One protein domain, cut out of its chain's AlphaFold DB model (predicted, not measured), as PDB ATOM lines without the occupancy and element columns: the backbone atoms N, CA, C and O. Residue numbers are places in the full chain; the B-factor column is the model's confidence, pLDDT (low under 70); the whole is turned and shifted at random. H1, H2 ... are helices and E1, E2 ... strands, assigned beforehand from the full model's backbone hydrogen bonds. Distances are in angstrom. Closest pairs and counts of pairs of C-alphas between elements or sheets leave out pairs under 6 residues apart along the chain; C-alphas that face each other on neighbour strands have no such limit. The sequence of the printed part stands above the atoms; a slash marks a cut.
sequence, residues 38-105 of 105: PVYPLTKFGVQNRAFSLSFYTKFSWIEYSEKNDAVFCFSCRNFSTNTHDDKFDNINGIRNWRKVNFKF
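This is residues 38 to 105 of the 105 residues of the protein "Zinc finger MYM-type protein 5-like" of Aphis craccivora (UniProt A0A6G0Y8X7). A loosely wound chain with little regular structure holds two small strand hairpins set apart: E3 and E4 near the middle, E1 and E2 at one end. Helix H2 runs on from E4 toward the other end, and residues 81 to 105 loop back past E4. The 68 printed residues hold E1, E2, H1, E3, E4, H2 in that order, mixed in class, with 25 residues in named elements. The whole is compact, radius of gyration of the C-alphas 12.4 A, spanning 37 by 26 by 24 A.

E1, residues 43 to 45, and E2, 48 to 50, form an antiparallel hairpin at 136 degrees; N 43 and O 50 are 2.8 A apart, within hydrogen-bond range. H1, residues 55 to 59, is apart from E1. E3, residues 63 to 66, and E4, 71 to 74, form an antiparallel hairpin at 146 degrees; N 73 and O 64 are 2.8 A apart, within hydrogen-bond range. The closest C-alphas of H1 and E3, Tyr 57 and Ile 63, are 6.9 A apart. H2, residues 75 to 80, is apart from H1. In both helices every O i to N i+4 pair is within hydrogen-bond range.

E1 begins at C-alpha 43 (100.923, 77.545, 51.607); H2 ends at C-alpha 80 (77.311, 88.333, 65.713). E3 measures 10.1 A, E4 10.3 A and H2 8.3 A.

The C-alphas farthest apart, Val 47 and Thr 82, are 38.2 A apart. The printed part has no cut and no long link. Residues 82 to 92 and 99 to 105 have pLDDT under 70.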
ATOM      1  N   PRO A  38     102.318  93.339  50.633       92.56
ATOM      2  CA  PRO A  38     103.112  93.267  49.407       92.56
ATOM      3  C   PRO A  38     103.154  91.845  48.835       92.56
ATOM      4  O   PRO A  38     103.099  91.657  47.622       92.56
ATOM      5  N   VAL A  39     103.232  90.845  49.721       91.62
ATOM      6  CA  VAL A  39     103.204  89.419  49.390       91.62
ATOM      7  C   VAL A  39     102.446  88.677  50.490       91.62
ATOM      8  O   VAL A  39     102.803  88.781  51.662       91.62
ATOM      9  N   TYR A  40     101.418  87.918  50.114       93.00
ATOM     10  CA  TYR A  40     100.734  87.003  51.031       93.00
ATOM     11  C   TYR A  40     101.510  85.680  51.152       93.00
ATOM     12  O   TYR A  40     102.095  85.237  50.155       93.00
ATOM     13  N   PRO A  41     101.525  85.029  52.331       92.00
ATOM     14  CA  PRO A  41     102.195  83.748  52.526       92.00
ATOM     15  C   PRO A  41     101.715  82.684  51.532       92.00
ATOM     16  O   PRO A  41     100.533  82.568  51.212       92.00
ATOM     17  N   LEU A  42     102.667  81.895  51.031       90.00
ATOM     18  CA  LEU A  42     102.395  80.760  50.159       90.00
ATOM     19  C   LEU A  42     102.306  79.487  50.996       90.00
ATOM     20  O   LEU A  42     103.292  79.051  51.590       90.00
ATOM     21  N   THR A  43     101.148  78.843  50.975       85.62
ATOM     22  CA  THR A  43     100.923  77.545  51.607       85.62
ATOM     23  C   THR A  43     100.914  76.445  50.546       85.62
ATOM     24  O   THR A  43     100.294  76.579  49.483       85.62
ATOM     25  N   LYS A  44     101.577  75.318  50.829       84.44
ATOM     26  CA  LYS A  44     101.546  74.145  49.950       84.44
ATOM     27  C   LYS A  44     100.171  73.483  50.017       84.44
ATOM     28  O   LYS A  44      99.734  73.040  51.074       84.44
ATOM     29  N   PHE A  45      99.513  73.370  48.871       80.25
ATOM     30  CA  PHE A  45      98.200  72.756  48.721       80.25
ATOM     31  C   PHE A  45      98.252  71.654  47.655       80.25
ATOM     32  O   PHE A  45      98.113  71.896  46.452       80.25
ATOM     33  N   GLY A  46      98.492  70.416  48.098       84.00
ATOM     34  CA  GLY A  46      98.805  69.300  47.203       84.00
ATOM     35  C   GLY A  46     100.135  69.539  46.481       84.00
ATOM     36  O   GLY A  46     101.182  69.630  47.120       84.00
ATOM     37  N   VAL A  47     100.085  69.658  45.151       86.56
ATOM     38  CA  VAL A  47     101.265  69.909  44.296       86.56
ATOM     39  C   VAL A  47     101.504  71.390  43.985       86.56
ATOM     40  O   VAL A  47     102.522  71.726  43.393       86.56
ATOM     41  N   GLN A  48     100.580  72.281  44.354       85.44
ATOM     42  CA  GLN A  48     100.664  73.713  44.045       85.44
ATOM     43  C   GLN A  48     100.900  74.523  45.315       85.44
ATOM     44  O   GLN A  48     100.351  74.197  46.364       85.44
ATOM     45  N   ASN A  49     101.640  75.622  45.204       86.69
ATOM     46  CA  ASN A  49     101.654  76.656  46.234       86.69
ATOM     47  C   ASN A  49     100.541  77.654  45.941       86.69
ATOM     48  O   ASN A  49     100.333  78.041  44.789       86.69
ATOM     49  N   ARG A  50      99.800  78.040  46.973       88.94
ATOM     50  CA  ARG A  50      98.702  78.996  46.852       88.94
ATOM     51  C   ARG A  50      98.778  80.003  47.985       88.94
ATOM     52  O   ARG A  50      99.280  79.676  49.050       88.94
ATOM     53  N   ALA A  51      98.280  81.199  47.729       91.12
ATOM     54  CA  ALA A  51      98.220  82.286  48.690       91.12
ATOM     55  C   ALA A  51      96.845  82.945  48.620       91.12
ATOM     56  O   ALA A  51      96.099  82.769  47.644       91.12
ATOM     57  N   PHE A  52      96.538  83.745  49.633       91.88
ATOM     58  CA  PHE A  52      95.411  84.659  49.586       91.88
ATOM     59  C   PHE A  52      95.503  85.601  48.369       91.88
ATOM     60  O   PHE A  52      96.579  86.043  47.967       91.88
ATOM     61  N   SER A  53      94.350  85.907  47.768       90.75
ATOM     62  CA  SER A  53      94.240  86.853  46.657       90.75
ATOM     63  C   SER A  53      93.527  88.114  47.120       90.75
ATOM     64  O   SER A  53      92.399  88.051  47.593       90.75
ATOM     65  N   LEU A  54      94.115  89.278  46.862       90.00
ATOM     66  CA  LEU A  54      93.497  90.562  47.203       90.00
ATOM     67  C   LEU A  54      92.082  90.743  46.609       90.00
ATOM     68  O   LEU A  54      91.246  91.433  47.184       90.00
ATOM     69  N   SER A  55      91.772  90.056  45.501       89.62
ATOM     70  CA  SER A  55      90.436  90.061  44.880       89.62
ATOM     71  C   SER A  55      89.309  89.571  45.798       89.62
ATOM     72  O   SER A  55      88.139  89.851  45.530       89.62
ATOM     73  N   PHE A  56      89.635  88.861  46.883       88.31
ATOM     74  CA  PHE A  56      88.661  88.463  47.894       88.31
ATOM     75  C   PHE A  56      88.061  89.667  48.624       88.31
ATOM     76  O   PHE A  56      86.854  89.660  48.844       88.31
ATOM     77  N   TYR A  57      88.834  90.719  48.915       91.62
ATOM     78  CA  TYR A  57      88.292  91.920  49.564       91.62
ATOM     79  C   TYR A  57      87.293  92.655  48.674       91.62
ATOM     80  O   TYR A  57      86.255  93.101  49.150       91.62
ATOM     81  N   THR A  58      87.554  92.719  47.365       88.50
ATOM     82  CA  THR A  58      86.617  93.325  46.408       88.50
ATOM     83  C   THR A  58      85.303  92.550  46.325       88.50
ATOM     84  O   THR A  58      84.246  93.145  46.147       88.50
ATOM     85  N   LYS A  59      85.355  91.217  46.431       88.88
ATOM     86  CA  LYS A  59      84.166  90.359  46.325       88.88
ATOM     87  C   LYS A  59      83.389  90.248  47.631       88.88
ATOM     88  O   LYS A  59      82.172  90.102  47.599       88.88
ATOM     89  N   PHE A  60      84.085  90.285  48.761       89.31
ATOM     90  CA  PHE A  60      83.516  90.021  50.074       89.31
ATOM     91  C   PHE A  60      84.020  91.072  51.063       89.31
ATOM     92  O   PHE A  60      84.985  90.860  51.787       89.31
ATOM     93  N   SER A  61      83.351  92.221  51.116       91.25
ATOM     94  CA  SER A  61      83.714  93.320  52.026       91.25
ATOM     95  C   SER A  61      83.640  92.947  53.514       91.25
ATOM     96  O   SER A  61      84.226  93.625  54.348       91.25
ATOM     97  N   TRP A  62      82.938  91.864  53.852       91.50
ATOM     98  CA  TRP A  62      82.726  91.373  55.214       91.50
ATOM     99  C   TRP A  62      83.764  90.339  55.676       91.50
ATOM    100  O   TRP A  62      83.669  89.853  56.803       91.50
ATOM    101  N   ILE A  63      84.733  89.956  54.840       92.44
ATOM    102  CA  ILE A  63      85.816  89.076  55.297       92.44
ATOM    103  C   ILE A  63      86.937  89.887  55.933       92.44
ATOM    104  O   ILE A  63      87.173  91.041  55.579       92.44
ATOM    105  N   GLU A  64      87.698  89.227  56.786       93.88
ATOM    106  CA  GLU A  64      88.928  89.742  57.372       93.88
ATOM    107  C   GLU A  64      90.059  88.726  57.187       93.88
ATOM    108  O   GLU A  64      89.807  87.529  57.055       93.88
ATOM    109  N   TYR A  65      91.305  89.187  57.122       94.00
ATOM    110  CA  TYR A  65      92.473  88.318  56.967       94.00
ATOM    111  C   TYR A  65      93.374  88.445  58.191       94.00
ATOM    112  O   TYR A  65      93.807  89.545  58.533       94.00
ATOM    113  N   SER A  66      93.669  87.311  58.823       93.25
ATOM    114  CA  SER A  66      94.671  87.222  59.880       93.25
ATOM    115  C   SER A  66      96.022  86.923  59.249       93.25
ATOM    116  O   SER A  66      96.214  85.884  58.616       93.25
ATOM    117  N   GLU A  67      96.970  87.829  59.450       92.31
ATOM    118  CA  GLU A  67      98.361  87.638  59.052       92.31
ATOM    119  C   GLU A  67      99.019  86.576  59.934       92.31
ATOM    120  O   GLU A  67      99.760  85.731  59.431       92.31
ATOM    121  N   LYS A  68      98.690  86.571  61.235       90.56
ATOM    122  CA  LYS A  68      99.188  85.585  62.203       90.56
ATOM    123  C   LYS A  68      98.762  84.172  61.823       90.56
ATOM    124  O   LYS A  68      99.557  83.238  61.899       90.56
ATOM    125  N   ASN A  69      97.501  84.021  61.425       89.25
ATOM    126  CA  ASN A  69      96.930  82.727  61.098       89.25
ATOM    127  C   ASN A  69      96.961  82.410  59.610       89.25
ATOM    128  O   ASN A  69      96.456  81.352  59.285       89.25
ATOM    129  N   ASP A  70      97.499  83.249  58.716       91.25
ATOM    130  CA  ASP A  70      97.450  83.036  57.254       91.25
ATOM    131  C   ASP A  70      96.093  82.433  56.829       91.25
ATOM    132  O   ASP A  70      96.003  81.286  56.380       91.25
ATOM    133  N   ALA A  71      95.016  83.139  57.189       90.69
ATOM    134  CA  ALA A  71      93.646  82.633  57.146       90.69
ATOM    135  C   ALA A  71      92.637  83.772  57.000       90.69
ATOM    136  O   ALA A  71      92.805  84.857  57.557       90.69
ATOM    137  N   VAL A  72      91.552  83.494  56.283       91.25
ATOM    138  CA  VAL A  72      90.406  84.400  56.164       91.25
ATOM    139  C   VAL A  72      89.376  84.072  57.235       91.25
ATOM    140  O   VAL A  72      89.122  82.898  57.495       91.25
ATOM    141  N   PHE A  73      88.734  85.094  57.798       90.62
ATOM    142  CA  PHE A  73      87.614  84.973  58.723       90.62
ATOM    143  C   PHE A  73      86.364  85.700  58.215       90.62
ATOM    144  O   PHE A  73      86.450  86.679  57.473       90.62
ATOM    145  N   CYS A  74      85.187  85.206  58.601       89.69
ATOM    146  CA  CYS A  74      83.913  85.884  58.399       89.69
ATOM    147  C   CYS A  74      83.682  86.846  59.569       89.69
ATOM    148  O   CYS A  74      83.359  86.392  60.667       89.69
ATOM    149  N   PHE A  75      83.800  88.158  59.343       91.50
ATOM    150  CA  PHE A  75      83.644  89.152  60.412       91.50
ATOM    151  C   PHE A  75      82.279  89.047  61.090       91.50
ATOM    152  O   PHE A  75      82.189  89.005  62.319       91.50
ATOM    153  N   SER A  76      81.215  88.955  60.288       88.69
ATOM    154  CA  SER A  76      79.853  88.910  60.809       88.69
ATOM    155  C   SER A  76      79.590  87.647  61.628       88.69
ATOM    156  O   SER A  76      78.993  87.720  62.698       88.69
ATOM    157  N   CYS A  77      80.085  86.500  61.160       85.25
ATOM    158  CA  CYS A  77      79.949  85.223  61.851       85.25
ATOM    159  C   CYS A  77      80.670  85.279  63.205       85.25
ATOM    160  O   CYS A  77      80.081  84.978  64.237       85.25
ATOM    161  N   ARG A  78      81.913  85.773  63.222       88.62
ATOM    162  CA  ARG A  78      82.726  85.892  64.439       88.62
ATOM    163  C   ARG A  78      82.132  86.844  65.480       88.62
ATOM    164  O   ARG A  78      82.242  86.585  66.672       88.62
ATOM    165  N   ASN A  79      81.540  87.956  65.041       86.88
ATOM    166  CA  ASN A  79      81.096  89.021  65.943       86.88
ATOM    167  C   ASN A  79      79.617  88.926  66.344       86.88
ATOM    168  O   ASN A  79      79.249  89.436  67.407       86.88
ATOM    169  N   PHE A  80      78.765  88.312  65.519       83.38
ATOM    170  CA  PHE A  80      77.311  88.333  65.713       83.38
ATOM    171  C   PHE A  80      76.650  86.948  65.744       83.38
ATOM    172  O   PHE A  80      75.461  86.881  66.047       83.38
ATOM    173  N   SER A  81      77.371  85.852  65.469       78.44
ATOM    174  CA  SER A  81      76.803  84.503  65.616       78.44
ATOM    175  C   SER A  81      76.588  84.165  67.095       78.44
ATOM    176  O   SER A  81      77.436  84.442  67.944       78.44
ATOM    177  N   THR A  82      75.445  83.555  67.414       66.94
ATOM    178  CA  THR A  82      75.053  83.165  68.781       66.94
ATOM    179  C   THR A  82      75.455  81.726  69.146       66.94
ATOM    180  O   THR A  82      74.952  81.201  70.133       66.94
ATOM    181  N   ASN A  83      76.390  81.123  68.393       60.12
ATOM    182  CA  ASN A  83      76.811  79.710  68.393       60.12
ATOM    183  C   ASN A  83      75.774  78.721  67.843       60.12
ATOM    184  O   ASN A  83      74.778  78.455  68.504       60.12
ATOM    185  N   THR A  84      76.122  78.029  66.757       50.62
ATOM    186  CA  THR A  84      76.062  76.560  66.668       50.62
ATOM    187  C   THR A  84      77.170  76.092  65.723       50.62
ATOM    188  O   THR A  84      77.577  76.802  64.812       50.62
ATOM    189  N   HIS A  85      77.688  74.893  65.955       53.25
ATOM    190  CA  HIS A  85      78.750  74.208  65.206       53.25
ATOM    191  C   HIS A  85      78.465  73.964  63.696       53.25
ATOM    192  O   HIS A  85      79.163  73.167  63.071       53.25
ATOM    193  N   ASP A  86      77.459  74.626  63.119       51.69
ATOM    194  CA  ASP A  86      76.933  74.422  61.761       51.69
ATOM    195  C   ASP A  86      77.391  75.481  60.748       51.69
ATOM    196  O   ASP A  86      77.046  75.424  59.561       51.69
ATOM    197  N   ASP A  87      78.187  76.455  61.182       53.69
ATOM    198  CA  ASP A  87      78.687  77.486  60.288       53.69
ATOM    199  C   ASP A  87      79.657  76.836  59.286       53.69
ATOM    200  O   ASP A  87      80.715  76.323  59.645       53.69
ATOM    201  N   LYS A  88      79.337  76.902  57.984       57.56
ATOM    202  CA  LYS A  88      80.234  76.495  56.871       57.56
ATOM    203  C   LYS A  88      81.615  77.172  56.924       57.56
ATOM    204  O   LYS A  88      82.500  76.853  56.129       57.56
ATOM    205  N   PHE A  89      81.759  78.153  57.804       61.22
ATOM    206  CA  PHE A  89      82.942  78.930  58.053       61.22
ATOM    207  C   PHE A  89      83.551  78.492  59.392       61.22
ATOM    208  O   PHE A  89      82.921  78.638  60.436       61.22
ATOM    209  N   ASP A  90      84.786  77.981  59.373       66.94
ATOM    210  CA  ASP A  90      85.533  77.713  60.604       66.94
ATOM    211  C   ASP A  90      85.884  79.058  61.258       66.94
ATOM    212  O   ASP A  90      86.888  79.689  60.932       66.94
ATOM    213  N   ASN A  91      85.005  79.545  62.133       67.88
ATOM    214  CA  ASN A  91      85.164  80.833  62.808       67.88
ATOM    215  C   ASN A  91      86.353  80.840  63.785       67.88
ATOM    216  O   ASN A  91      86.775  81.917  64.209       67.88
ATOM    217  N   ILE A  92      86.881  79.660  64.140       69.62
ATOM    218  CA  ILE A  92      87.970  79.485  65.106       69.62
ATOM    219  C   ILE A  92      89.319  79.484  64.387       69.62
ATOM    220  O   ILE A  92      90.208  80.247  64.759       69.62
ATOM    221  N   ASN A  93      89.474  78.668  63.342       78.00
ATOM    222  CA  ASN A  93      90.751  78.523  62.630       78.00
ATOM    223  C   ASN A  93      90.822  79.320  61.322       78.00
ATOM    224  O   ASN A  93      91.901  79.457  60.739       78.00
ATOM    225  N   GLY A  94      89.689  79.840  60.855       83.88
ATOM    226  CA  GLY A  94      89.574  80.530  59.581       83.88
ATOM    227  C   GLY A  94      89.666  79.588  58.380       83.88
ATOM    228  O   GLY A  94      89.951  78.393  58.473       83.88
ATOM    229  N   ILE A  95      89.434  80.143  57.196       85.50
ATOM    230  CA  ILE A  95      89.571  79.434  55.927       85.50
ATOM    231  C   ILE A  95      90.952  79.712  55.340       85.50
ATOM    232  O   ILE A  95      91.292  80.846  55.013       85.50
ATOM    233  N   ARG A  96      91.710  78.632  55.137       83.31
ATOM    234  CA  ARG A  96      93.065  78.630  54.542       83.31
ATOM    235  C   ARG A  96      93.097  77.949  53.175       83.31
ATOM    236  O   ARG A  96      94.134  77.737  52.553       83.31
ATOM    237  N   ASN A  97      91.921  77.556  52.691       74.31
ATOM    238  CA  ASN A  97      91.757  76.896  51.411       74.31
ATOM    239  C   ASN A  97      91.744  77.948  50.300       74.31
ATOM    240  O   ASN A  97      90.685  78.361  49.836       74.31
ATOM    241  N   TRP A  98      92.929  78.318  49.817       78.38
ATOM    242  CA  TRP A  98      93.166  79.252  48.703       78.38
ATOM    243  C   TRP A  98      92.709  78.730  47.330       78.38
ATOM    244  O   TRP A  98      93.319  79.002  46.292       78.38
ATOM    245  N   ARG A  99      91.681  77.876  47.284       66.81
ATOM    246  CA  ARG A  99      91.118  77.391  46.022       66.81
ATOM    247  C   ARG A  99      90.562  78.579  45.232       66.81
ATOM    248  O   ARG A  99      90.308  79.636  45.795       66.81
ATOM    249  N   LYS A 100      90.356  78.424  43.918       54.34
ATOM    250  CA  LYS A 100      89.482  79.345  43.175       54.34
ATOM    251  C   LYS A 100      88.108  79.211  43.800       54.34
ATOM    252  O   LYS A 100      87.382  78.272  43.479       54.34
ATOM    253  N   VAL A 101      87.808  80.055  44.777       51.78
ATOM    254  CA  VAL A 101      86.583  79.863  45.512       51.78
ATOM    255  C   VAL A 101      85.460  80.464  44.692       51.78
ATOM    256  O   VAL A 101      85.263  81.675  44.647       51.78
ATOM    257  N   ASN A 102      84.731  79.588  44.009       46.53
ATOM    258  CA  ASN A 102      83.347  79.846  43.649       46.53
ATOM    259  C   ASN A 102      82.536  79.745  44.945       46.53
ATOM    260  O   ASN A 102      81.806  78.776  45.140       46.53
ATOM    261  N   PHE A 103      82.739  80.686  45.876       49.97
ATOM    262  CA  PHE A 103      81.877  80.803  47.045       49.97
ATOM    263  C   PHE A 103      80.493  81.191  46.509       49.97
ATOM    264  O   PHE A 103      80.219  82.360  46.255       49.97
ATOM    265  N   LYS A 104      79.647  80.194  46.240       40.22
ATOM    266  CA  LYS A 104      78.201  80.383  46.174       40.22
ATOM    267  C   LYS A 104      77.738  80.375  47.624       40.22
ATOM    268  O   LYS A 104      77.656  79.305  48.228       40.22
ATOM    269  N   PHE A 105      77.587  81.569  48.185       44.34
ATOM    270  CA  PHE A 105      76.773  81.761  49.378       44.34
ATOM    271  C   PHE A 105      75.304  81.604  48.992       44.34
ATOM    272  O   PHE A 105      74.958  82.037  47.866       44.34
TER     273      PHE A 105